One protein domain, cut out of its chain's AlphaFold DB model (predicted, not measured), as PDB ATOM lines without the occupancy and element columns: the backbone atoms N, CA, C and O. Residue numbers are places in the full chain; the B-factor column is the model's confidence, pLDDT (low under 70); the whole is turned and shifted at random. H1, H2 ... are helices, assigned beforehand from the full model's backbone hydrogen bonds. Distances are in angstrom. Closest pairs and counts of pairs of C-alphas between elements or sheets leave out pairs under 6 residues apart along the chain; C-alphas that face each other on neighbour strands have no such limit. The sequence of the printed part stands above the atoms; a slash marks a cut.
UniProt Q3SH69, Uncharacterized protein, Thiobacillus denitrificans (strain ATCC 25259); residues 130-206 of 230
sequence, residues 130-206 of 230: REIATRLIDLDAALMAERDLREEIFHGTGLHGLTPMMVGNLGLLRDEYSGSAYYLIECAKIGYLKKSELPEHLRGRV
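What this domain is: This is residues 130 to 206 of the 230 residues of an uncharacterized protein of Thiobacillus denitrificans (strain ATCC 25259) (UniProt Q3SH69). One long helix, H1, makes the length of a rod; from its far end an unnamed stretch, residues 158 to 178, runs back to a small head near H1's first residues, where H2 and short H3 lie. The printed part has 77 residues, three named helices in the order H1, H2, H3 and no named strand: all helix. It is loose, with a radius of gyration of the C-alphas of 14.7 A, and spans 47 by 21 by 19 A.

Where its parts are: H1, residues 130 to 157, is 41.0 A long, from C-alpha 130 at (-2.661, -25.978, -63.159) to C-alpha 157 at (-1.757, 1.050, -32.362). H2, residues 179 to 190, is 16.3 A long. H3, residues 200 to 203, is 5.4 A long and ends at (2.862, -32.896, -49.154).

How they stand to each other: H1, with residues 133 to 136 alone, only just touches residues 180 to 184 of H2, with 3 pairs of C-alphas within 8 A; the closest C-alphas, of Ala 133 and Leu 184, are 6.4 A apart. They form a helical hairpin, a shallow tilt of 30 degrees, opposite ways. H2, with residues 181 to 185 alone, only just touches H3, also with 3 pairs; the closest C-alphas, of Ile 185 and Leu 202, are 7.1 A apart. H1 and H3 are apart. In H1 and H2 every O i to N i+4 pair is within hydrogen-bond range; H3 is too short for such a pair.

The domain as a whole: The C-alphas farthest apart, of Thr 157 and Ile 190, are 47.2 A apart. The printed part has no cut. H1 to H2 is a long link of 21 residues. No printed residue is under 70 in pLDDT.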
ATOM      1  N   ARG A 130      -3.964 -26.461 -63.633       94.50
ATOM      2  CA  ARG A 130      -2.661 -25.978 -63.159       94.50
ATOM      3  C   ARG A 130      -2.665 -24.465 -62.956       94.50
ATOM      4  O   ARG A 130      -2.143 -24.004 -61.948       94.50
ATOM      5  N   GLU A 131      -3.287 -23.709 -63.858       95.62
ATOM      6  CA  GLU A 131      -3.437 -22.262 -63.702       95.62
ATOM      7  C   GLU A 131      -4.248 -21.908 -62.449       95.62
ATOM      8  O   GLU A 131      -3.798 -21.088 -61.650       95.62
ATOM      9  N   ILE A 132      -5.391 -22.564 -62.220       94.88
ATOM     10  CA  ILE A 132      -6.196 -22.370 -61.004       94.88
ATOM     11  C   ILE A 132      -5.355 -22.656 -59.757       94.88
ATOM     12  O   ILE A 132      -5.344 -21.848 -58.832       94.88
ATOM     13  N   ALA A 133      -4.613 -23.766 -59.742       94.38
ATOM     14  CA  ALA A 133      -3.745 -24.115 -58.624       94.38
ATOM     15  C   ALA A 133      -2.685 -23.041 -58.338       94.38
ATOM     16  O   ALA A 133      -2.491 -22.672 -57.181       94.38
ATOM     17  N   THR A 134      -2.038 -22.494 -59.373       93.69
ATOM     18  CA  THR A 134      -1.092 -21.380 -59.213       93.69
ATOM     19  C   THR A 134      -1.778 -20.153 -58.619       93.69
ATOM     20  O   THR A 134      -1.295 -19.602 -57.635       93.69
ATOM     21  N   ARG A 135      -2.950 -19.766 -59.141       94.56
ATOM     22  CA  ARG A 135      -3.701 -18.610 -58.623       94.56
ATOM     23  C   ARG A 135      -4.154 -18.789 -57.178       94.56
ATOM     24  O   ARG A 135      -4.219 -17.807 -56.450       94.56
ATOM     25  N   LEU A 136      -4.461 -20.014 -56.755       93.31
ATOM     26  CA  LEU A 136      -4.809 -20.306 -55.364       93.31
ATOM     27  C   LEU A 136      -3.620 -20.107 -54.422       93.31
ATOM     28  O   LEU A 136      -3.803 -19.570 -53.335       93.31
ATOM     29  N   ILE A 137      -2.420 -20.506 -54.843       91.31
ATOM     30  CA  ILE A 137      -1.191 -20.282 -54.070       91.31
ATOM     31  C   ILE A 137      -0.891 -18.780 -53.978       91.31
ATOM     32  O   ILE A 137      -0.628 -18.279 -52.887       91.31
ATOM     33  N   ASP A 138      -1.003 -18.054 -55.093       92.75
ATOM     34  CA  ASP A 138      -0.818 -16.596 -55.115       92.75
ATOM     35  C   ASP A 138      -1.837 -15.881 -54.209       92.75
ATOM     36  O   ASP A 138      -1.495 -14.941 -53.488       92.75
ATOM     37  N   LEU A 139      -3.096 -16.332 -54.224       92.25
ATOM     38  CA  LEU A 139      -4.158 -15.785 -53.382       92.25
ATOM     39  C   LEU A 139      -3.888 -16.034 -51.896       92.25
ATOM     40  O   LEU A 139      -4.076 -15.123 -51.095       92.25
ATOM     41  N   ASP A 140      -3.442 -17.232 -51.517       90.94
ATOM     42  CA  ASP A 140      -3.080 -17.538 -50.129       90.94
ATOM     43  C   ASP A 140      -1.943 -16.634 -49.635       90.94
ATOM     44  O   ASP A 140      -2.052 -16.048 -48.559       90.94
ATOM     45  N   ALA A 141      -0.912 -16.420 -50.460       91.00
ATOM     46  CA  ALA A 141       0.174 -15.497 -50.145       91.00
ATOM     47  C   ALA A 141      -0.329 -14.055 -49.936       91.00
ATOM     48  O   ALA A 141       0.080 -13.387 -48.987       91.00
ATOM     49  N   ALA A 142      -1.256 -13.585 -50.779       92.62
ATOM     50  CA  ALA A 142      -1.862 -12.262 -50.630       92.62
ATOM     51  C   ALA A 142      -2.729 -12.146 -49.362       92.62
ATOM     52  O   ALA A 142      -2.675 -11.128 -48.674       92.62
ATOM     53  N   LEU A 143      -3.504 -13.184 -49.029       90.38
ATOM     54  CA  LEU A 143      -4.319 -13.229 -47.809       90.38
ATOM     55  C   LEU A 143      -3.455 -13.259 -46.541       90.38
ATOM     56  O   LEU A 143      -3.819 -12.647 -45.538       90.38
ATOM     57  N   MET A 144      -2.312 -13.945 -46.583       89.06
ATOM     58  CA  MET A 144      -1.340 -13.947 -45.490       89.06
ATOM     59  C   MET A 144      -0.705 -12.565 -45.313       89.06
ATOM     60  O   MET A 144      -0.747 -12.030 -44.212       89.06
ATOM     61  N   ALA A 145      -0.237 -11.934 -46.395       91.81
ATOM     62  CA  ALA A 145       0.334 -10.587 -46.334       91.81
ATOM     63  C   ALA A 145      -0.671  -9.532 -45.824       91.81
ATOM     64  O   ALA A 145      -0.308  -8.642 -45.058       91.81
ATOM     65  N   GLU A 146      -1.947  -9.636 -46.216       92.69
ATOM     66  CA  GLU A 146      -3.023  -8.781 -45.691       92.69
ATOM     67  C   GLU A 146      -3.202  -8.956 -44.182       92.69
ATOM     68  O   GLU A 146      -3.318  -7.971 -43.447       92.69
ATOM     69  N   ARG A 147      -3.211 -10.209 -43.718       89.75
ATOM     70  CA  ARG A 147      -3.337 -10.514 -42.297       89.75
ATOM     71  C   ARG A 147      -2.148  -9.961 -41.516       89.75
ATOM     72  O   ARG A 147      -2.377  -9.328 -40.487       89.75
ATOM     73  N   ASP A 148      -0.930 -10.197 -41.991       91.75
ATOM     74  CA  ASP A 148       0.300  -9.760 -41.329       91.75
ATOM     75  C   ASP A 148       0.308  -8.229 -41.188       91.75
ATOM     76  O   ASP A 148       0.521  -7.710 -40.094       91.75
ATOM     77  N   LEU A 149      -0.087  -7.497 -42.238       93.44
ATOM     78  CA  LEU A 149      -0.258  -6.041 -42.183       93.44
ATOM     79  C   LEU A 149      -1.272  -5.606 -41.111       93.44
ATOM     80  O   LEU A 149      -1.048  -4.633 -40.387       93.44
ATOM     81  N   ARG A 150      -2.408  -6.304 -40.985       92.88
ATOM     82  CA  ARG A 150      -3.395  -5.996 -39.937       92.88
ATOM     83  C   ARG A 150      -2.864  -6.279 -38.534       92.88
ATOM     84  O   ARG A 150      -3.201  -5.536 -37.610       92.88
ATOM     85  N   GLU A 151      -2.068  -7.329 -38.363       92.50
ATOM     86  CA  GLU A 151      -1.410  -7.640 -37.092       92.50
ATOM     87  C   GLU A 151      -0.357  -6.591 -36.734       92.50
ATOM     88  O   GLU A 151      -0.344  -6.115 -35.600       92.50
ATOM     89  N   GLU A 152       0.450  -6.143 -37.697       94.69
ATOM     90  CA  GLU A 152       1.410  -5.052 -37.509       94.69
ATOM     91  C   GLU A 152       0.723  -3.750 -37.071       94.69
ATOM     92  O   GLU A 152       1.161  -3.106 -36.115       94.69
ATOM     93  N   ILE A 153      -0.400  -3.385 -37.702       93.94
ATOM     94  CA  ILE A 153      -1.197  -2.211 -37.306       93.94
ATOM     95  C   ILE A 153      -1.712  -2.362 -35.875       93.94
ATOM     96  O   ILE A 153      -1.650  -1.410 -35.091       93.94
ATOM     97  N   PHE A 154      -2.207  -3.545 -35.511       94.81
ATOM     98  CA  PHE A 154      -2.669  -3.806 -34.154       94.81
ATOM     99  C   PHE A 154      -1.523  -3.718 -33.140       94.81
ATOM    100  O   PHE A 154      -1.678  -3.074 -32.108       94.81
ATOM    101  N   HIS A 155      -0.354  -4.285 -33.439       95.69
ATOM    102  CA  HIS A 155       0.820  -4.176 -32.576       95.69
ATOM    103  C   HIS A 155       1.313  -2.730 -32.429       95.69
ATOM    104  O   HIS A 155       1.748  -2.346 -31.346       95.69
ATOM    105  N   GLY A 156       1.209  -1.917 -33.485       94.75
ATOM    106  CA  GLY A 156       1.606  -0.509 -33.459       94.75
ATOM    107  C   GLY A 156       0.608   0.427 -32.767       94.75
ATOM    108  O   GLY A 156       1.015   1.441 -32.208       94.75
ATOM    109  N   THR A 157      -0.693   0.117 -32.799       94.50
ATOM    110  CA  THR A 157      -1.757   1.050 -32.362       94.50
ATOM    111  C   THR A 157      -2.633   0.535 -31.219       94.50
ATOM    112  O   THR A 157      -3.354   1.318 -30.605       94.50
ATOM    113  N   GLY A 158      -2.615  -0.769 -30.940       94.75
ATOM    114  CA  GLY A 158      -3.552  -1.443 -30.036       94.75
ATOM    115  C   GLY A 158      -4.991  -1.527 -30.563       94.75
ATOM    116  O   GLY A 158      -5.881  -1.947 -29.826       94.75
ATOM    117  N   LEU A 159      -5.244  -1.118 -31.812       90.88
ATOM    118  CA  LEU A 159      -6.582  -1.019 -32.394       90.88
ATOM    119  C   LEU A 159      -6.711  -1.868 -33.664       90.88
ATOM    120  O   LEU A 159      -5.821  -1.906 -34.511       90.88
ATOM    121  N   HIS A 160      -7.868  -2.508 -33.831       86.69
ATOM    122  CA  HIS A 160      -8.251  -3.161 -35.083       86.69
ATOM    123  C   HIS A 160      -9.067  -2.185 -35.941       86.69
ATOM    124  O   HIS A 160     -10.275  -2.061 -35.763       86.69
ATOM    125  N   GLY A 161      -8.400  -1.459 -36.843       83.44
ATOM    126  CA  GLY A 161      -9.044  -0.444 -37.694       83.44
ATOM    127  C   GLY A 161      -9.432  -0.909 -39.103       83.44
ATOM    128  O   GLY A 161     -10.246  -0.259 -39.753       83.44
ATOM    129  N   LEU A 162      -8.858  -2.015 -39.587       88.62
ATOM    130  CA  LEU A 162      -9.093  -2.531 -40.939       88.62
ATOM    131  C   LEU A 162     -10.002  -3.762 -40.910       88.62
ATOM    132  O   LEU A 162      -9.710  -4.747 -40.227       88.62
ATOM    133  N   THR A 163     -11.087  -3.707 -41.683       86.81
ATOM    134  CA  THR A 163     -12.038  -4.813 -41.823       86.81
ATOM    135  C   THR A 163     -11.460  -5.901 -42.731       86.81
ATOM    136  O   THR A 163     -11.137  -5.602 -43.882       86.81
ATOM    137  N   PRO A 164     -11.366  -7.164 -42.274       84.69
ATOM    138  CA  PRO A 164     -10.926  -8.262 -43.127       84.69
ATOM    139  C   PRO A 164     -11.947  -8.541 -44.234       84.69
ATOM    140  O   PRO A 164     -13.139  -8.706 -43.968       84.69
ATOM    141  N   MET A 165     -11.468  -8.668 -45.471       85.50
ATOM    142  CA  MET A 165     -12.283  -9.112 -46.604       85.50
ATOM    143  C   MET A 165     -12.150 -10.626 -46.769       85.50
ATOM    144  O   MET A 165     -11.073 -11.137 -47.071       85.50
ATOM    145  N   MET A 166     -13.243 -11.361 -46.560       76.06
ATOM    146  CA  MET A 166     -13.227 -12.824 -46.631       76.06
ATOM    147  C   MET A 166     -13.522 -13.341 -48.040       76.06
ATOM    148  O   MET A 166     -14.480 -12.913 -48.684       76.06
ATOM    149  N   VAL A 167     -12.759 -14.347 -48.474       82.56
ATOM    150  CA  VAL A 167     -13.101 -15.189 -49.628       82.56
ATOM    151  C   VAL A 167     -13.830 -16.429 -49.107       82.56
ATOM    152  O   VAL A 167     -13.228 -17.309 -48.491       82.56
ATOM    153  N   GLY A 168     -15.148 -16.471 -49.301       80.06
ATOM    154  CA  GLY A 168     -16.000 -17.538 -48.770       80.06
ATOM    155  C   GLY A 168     -15.629 -18.928 -49.299       80.06
ATOM    156  O   GLY A 168     -15.263 -19.079 -50.461       80.06
ATOM    157  N   ASN A 169     -15.761 -19.945 -48.439       81.75
ATOM    158  CA  ASN A 169     -15.623 -21.382 -48.741       81.75
ATOM    159  C   ASN A 169     -14.264 -21.865 -49.279       81.75
ATOM    160  O   ASN A 169     -14.102 -23.058 -49.520       81.75
ATOM    161  N   LEU A 170     -13.282 -20.978 -49.444       84.38
ATOM    162  CA  LEU A 170     -11.946 -21.355 -49.894       84.38
ATOM    163  C   LEU A 170     -11.078 -21.822 -48.717       84.38
ATOM    164  O   LEU A 170     -10.463 -22.881 -48.777       84.38
ATOM    165  N   GLY A 171     -11.071 -21.049 -47.628       84.94
ATOM    166  CA  GLY A 171     -10.142 -21.236 -46.512       84.94
ATOM    167  C   GLY A 171      -8.678 -20.966 -46.897       84.94
ATOM    168  O   GLY A 171      -8.362 -20.676 -48.051       84.94
ATOM    169  N   LEU A 172      -7.791 -21.028 -45.904       86.31
ATOM    170  CA  LEU A 172      -6.355 -20.757 -46.057       86.31
ATOM    171  C   LEU A 172      -5.579 -22.063 -46.219       86.31
ATOM    172  O   LEU A 172      -5.884 -23.032 -45.527       86.31
ATOM    173  N   LEU A 173      -4.520 -22.072 -47.028       89.69
ATOM    174  CA  LEU A 173      -3.763 -23.290 -47.332       89.69
ATOM    175  C   LEU A 173      -3.083 -23.906 -46.113       89.69
ATOM    176  O   LEU A 173      -2.854 -25.112 -46.094       89.69
ATOM    177  N   ARG A 174      -2.745 -23.108 -45.098       85.19
ATOM    178  CA  ARG A 174      -2.196 -23.599 -43.820       85.19
ATOM    179  C   ARG A 174      -3.168 -24.479 -43.030       85.19
ATOM    180  O   ARG A 174      -2.731 -25.241 -42.177       85.19
ATOM    181  N   ASP A 175      -4.471 -24.335 -43.274       88.88
ATOM    182  CA  ASP A 175      -5.464 -25.278 -42.782       88.88
ATOM    183  C   ASP A 175      -5.563 -26.411 -43.800       88.88
ATOM    184  O   ASP A 175      -6.096 -26.244 -44.899       88.88
ATOM    185  N   GLU A 176      -5.030 -27.571 -43.430       86.50
ATOM    186  CA  GLU A 176      -4.998 -28.762 -44.280       86.50
ATOM    187  C   GLU A 176      -6.395 -29.274 -44.667       86.50
ATOM    188  O   GLU A 176      -6.514 -30.061 -45.607       86.50
ATOM    189  N   TYR A 177      -7.442 -28.848 -43.952       88.50
ATOM    190  CA  TYR A 177      -8.836 -29.211 -44.212       88.50
ATOM    191  C   TYR A 177      -9.619 -28.117 -44.945       88.50
ATOM    192  O   TYR A 177     -10.818 -28.272 -45.186       88.50
ATOM    193  N   SER A 178      -8.960 -27.020 -45.327       92.25
ATOM    194  CA  SER A 178      -9.572 -25.973 -46.140       92.25
ATOM    195  C   SER A 178      -9.929 -26.468 -47.545       92.25
ATOM    196  O   SER A 178      -9.340 -27.415 -48.075       92.25
ATOM    197  N   GLY A 179     -10.885 -25.793 -48.189       91.50
ATOM    198  CA  GLY A 179     -11.265 -26.088 -49.570       91.50
ATOM    199  C   GLY A 179     -10.106 -25.900 -50.556       91.50
ATOM    200  O   GLY A 179      -9.940 -26.710 -51.468       91.50
ATOM    201  N   SER A 180      -9.266 -24.883 -50.346       92.81
ATOM    202  CA  SER A 180      -8.059 -24.622 -51.136       92.81
ATOM    203  C   SER A 180      -7.017 -25.729 -50.962       92.81
ATOM    204  O   SER A 180      -6.505 -26.237 -51.963       92.81
ATOM    205  N   ALA A 181      -6.752 -26.172 -49.727       93.44
ATOM    206  CA  ALA A 181      -5.842 -27.287 -49.470       93.44
ATOM    207  C   ALA A 181      -6.360 -28.587 -50.099       93.44
ATOM    208  O   ALA A 181      -5.612 -29.276 -50.799       93.44
ATOM    209  N   TYR A 182      -7.649 -28.891 -49.918       93.62
ATOM    210  CA  TYR A 182      -8.281 -30.071 -50.502       93.62
ATOM    211  C   TYR A 182      -8.181 -30.072 -52.031       93.62
ATOM    212  O   TYR A 182      -7.772 -31.071 -52.620       93.62
ATOM    213  N   TYR A 183      -8.464 -28.936 -52.676       94.56
ATOM    214  CA  TYR A 183      -8.337 -28.791 -54.126       94.56
ATOM    215  C   TYR A 183      -6.917 -29.106 -54.620       94.56
ATOM    216  O   TYR A 183      -6.751 -29.887 -55.558       94.56
ATOM    217  N   LEU A 184      -5.883 -28.545 -53.981       94.69
ATOM    218  CA  LEU A 184      -4.491 -28.794 -54.365       94.69
ATOM    219  C   LEU A 184      -4.079 -30.259 -54.145       94.69
ATOM    220  O   LEU A 184      -3.409 -30.849 -54.998       94.69
ATOM    221  N   ILE A 185      -4.506 -30.863 -53.032       93.50
ATOM    222  CA  ILE A 185      -4.255 -32.277 -52.728       93.50
ATOM    223  C   ILE A 185      -4.894 -33.179 -53.792       93.50
ATOM    224  O   ILE A 185      -4.228 -34.087 -54.292       93.50
ATOM    225  N   GLU A 186      -6.146 -32.930 -54.179       93.56
ATOM    226  CA  GLU A 186      -6.827 -33.694 -55.232       93.56
ATOM    227  C   GLU A 186      -6.160 -33.503 -56.599       93.56
ATOM    228  O   GLU A 186      -5.929 -34.478 -57.319       93.56
ATOM    229  N   CYS A 187      -5.733 -32.280 -56.930       93.75
ATOM    230  CA  CYS A 187      -4.959 -32.027 -58.145       93.75
ATOM    231  C   CYS A 187      -3.668 -32.855 -58.186       93.75
ATOM    232  O   CYS A 187      -3.307 -33.381 -59.240       93.75
ATOM    233  N   ALA A 188      -2.980 -33.008 -57.053       93.06
ATOM    234  CA  ALA A 188      -1.783 -33.837 -56.970       93.06
ATOM    235  C   ALA A 188      -2.088 -35.343 -57.010       93.06
ATOM    236  O   ALA A 188      -1.384 -36.084 -57.693       93.06
ATOM    237  N   LYS A 189      -3.151 -35.805 -56.338       91.75
ATOM    238  CA  LYS A 189      -3.589 -37.214 -56.365       91.75
ATOM    239  C   LYS A 189      -3.949 -37.682 -57.773       91.75
ATOM    240  O   LYS A 189      -3.555 -38.776 -58.171       91.75
ATOM    241  N   ILE A 190      -4.675 -36.851 -58.521       91.38
ATOM    242  CA  ILE A 190      -5.098 -37.141 -59.899       91.38
ATOM    243  C   ILE A 190      -3.919 -37.014 -60.885       91.38
ATOM    244  O   ILE A 190      -3.956 -37.581 -61.974       91.38
ATOM    245  N   GLY A 191      -2.843 -36.318 -60.498       91.25
ATOM    246  CA  GLY A 191      -1.630 -36.156 -61.304       91.25
ATOM    247  C   GLY A 191      -1.589 -34.880 -62.151       91.25
ATOM    248  O   GLY A 191      -0.753 -34.764 -63.044       91.25
ATOM    249  N   TYR A 192      -2.460 -33.903 -61.879       92.31
ATOM    250  CA  TYR A 192      -2.404 -32.575 -62.503       92.31
ATOM    251  C   TYR A 192      -1.246 -31.722 -61.965       92.31
ATOM    252  O   TYR A 192      -0.669 -30.910 -62.699       92.31
ATOM    253  N   LEU A 193      -0.880 -31.936 -60.699       92.12
ATOM    254  CA  LEU A 193       0.265 -31.320 -60.032       92.12
ATOM    255  C   LEU A 193       1.241 -32.390 -59.546       92.12
ATOM    256  O   LEU A 193       0.846 -33.483 -59.142       92.12
ATOM    257  N   LYS A 194       2.532 -32.064 -59.534       91.38
ATOM    258  CA  LYS A 194       3.544 -32.886 -58.867       91.38
ATOM    259  C   LYS A 194       3.486 -32.631 -57.365       91.38
ATOM    260  O   LYS A 194       3.264 -31.509 -56.923       91.38
ATOM    261  N   LYS A 195       3.826 -33.641 -56.565       90.88
ATOM    262  CA  LYS A 195       3.943 -33.505 -55.102       90.88
ATOM    263  C   LYS A 195       4.906 -32.383 -54.680       90.88
ATOM    264  O   LYS A 195       4.678 -31.729 -53.672       90.88
ATOM    265  N   SER A 196       5.957 -32.131 -55.464       90.44
ATOM    266  CA  SER A 196       6.912 -31.038 -55.233       90.44
ATOM    267  C   SER A 196       6.325 -29.641 -55.466       90.44
ATOM    268  O   SER A 196       6.858 -28.676 -54.934       90.44
ATOM    269  N   GLU A 197       5.255 -29.530 -56.257       89.62
ATOM    270  CA  GLU A 197       4.570 -28.263 -56.563       89.62
ATOM    271  C   GLU A 197       3.598 -27.849 -55.448       89.62
ATOM    272  O   GLU A 197       3.071 -26.742 -55.472       89.62
ATOM    273  N   LEU A 198       3.369 -28.717 -54.457       91.19
ATOM    274  CA  LEU A 198       2.556 -28.396 -53.290       91.19
ATOM    275  C   LEU A 198       3.367 -27.683 -52.198       91.19
ATOM    276  O   LEU A 198       4.552 -28.013 -52.013       91.19
ATOM    277  N   PRO A 199       2.715 -26.803 -51.408       90.81
ATOM    278  CA  PRO A 199       3.246 -26.325 -50.135       90.81
ATOM    279  C   PRO A 199       3.697 -27.486 -49.245       90.81
ATOM    280  O   PRO A 199       3.052 -28.537 -49.214       90.81
ATOM    281  N   GLU A 200       4.811 -27.311 -48.535       90.50
ATOM    282  CA  GLU A 200       5.498 -28.403 -47.830       90.50
ATOM    283  C   GLU A 200       4.603 -29.135 -46.833       90.50
ATOM    284  O   GLU A 200       4.581 -30.369 -46.821       90.50
ATOM    285  N   HIS A 201       3.800 -28.388 -46.072       89.12
ATOM    286  CA  HIS A 201       2.876 -28.932 -45.078       89.12
ATOM    287  C   HIS A 201       1.752 -29.777 -45.698       89.12
ATOM    288  O   HIS A 201       1.270 -30.709 -45.064       89.12
ATOM    289  N   LEU A 202       1.389 -29.551 -46.966       91.44
ATOM    290  CA  LEU A 202       0.366 -30.346 -47.661       91.44
ATOM    291  C   LEU A 202       0.921 -31.625 -48.297       91.44
ATOM    292  O   LEU A 202       0.165 -32.551 -48.604       91.44
ATOM    293  N   ARG A 203       2.244 -31.736 -48.483       90.44
ATOM    294  CA  ARG A 203       2.862 -32.896 -49.154       90.44
ATOM    295  C   ARG A 203       2.596 -34.202 -48.404       90.44
ATOM    296  O   ARG A 203       2.444 -35.243 -49.040       90.44
ATOM    297  N   GLY A 204       2.499 -34.169 -47.075       87.25
ATOM    298  CA  GLY A 204       2.199 -35.351 -46.257       87.25
ATOM    299  C   GLY A 204       0.837 -35.991 -46.557       87.25
ATOM    300  O   GLY A 204       0.650 -37.178 -46.314       87.25
ATOM    301  N   ARG A 205      -0.100 -35.230 -47.138       87.06
ATOM    302  CA  ARG A 205      -1.476 -35.670 -47.422       87.06
ATOM    303  C   ARG A 205      -1.666 -36.327 -48.783       87.06
ATOM    304  O   ARG A 205      -2.720 -36.910 -49.033       87.06
ATOM    305  N   VAL A 206      -0.673 -36.236 -49.665       84.38
ATOM    306  CA  VAL A 206      -0.705 -36.923 -50.957       84.38
ATOM    307  C   VAL A 206      -0.124 -38.322 -50.763       84.38
ATOM    308  O   VAL A 206       1.079 -38.416 -50.465       84.38
TER     309      VAL A 206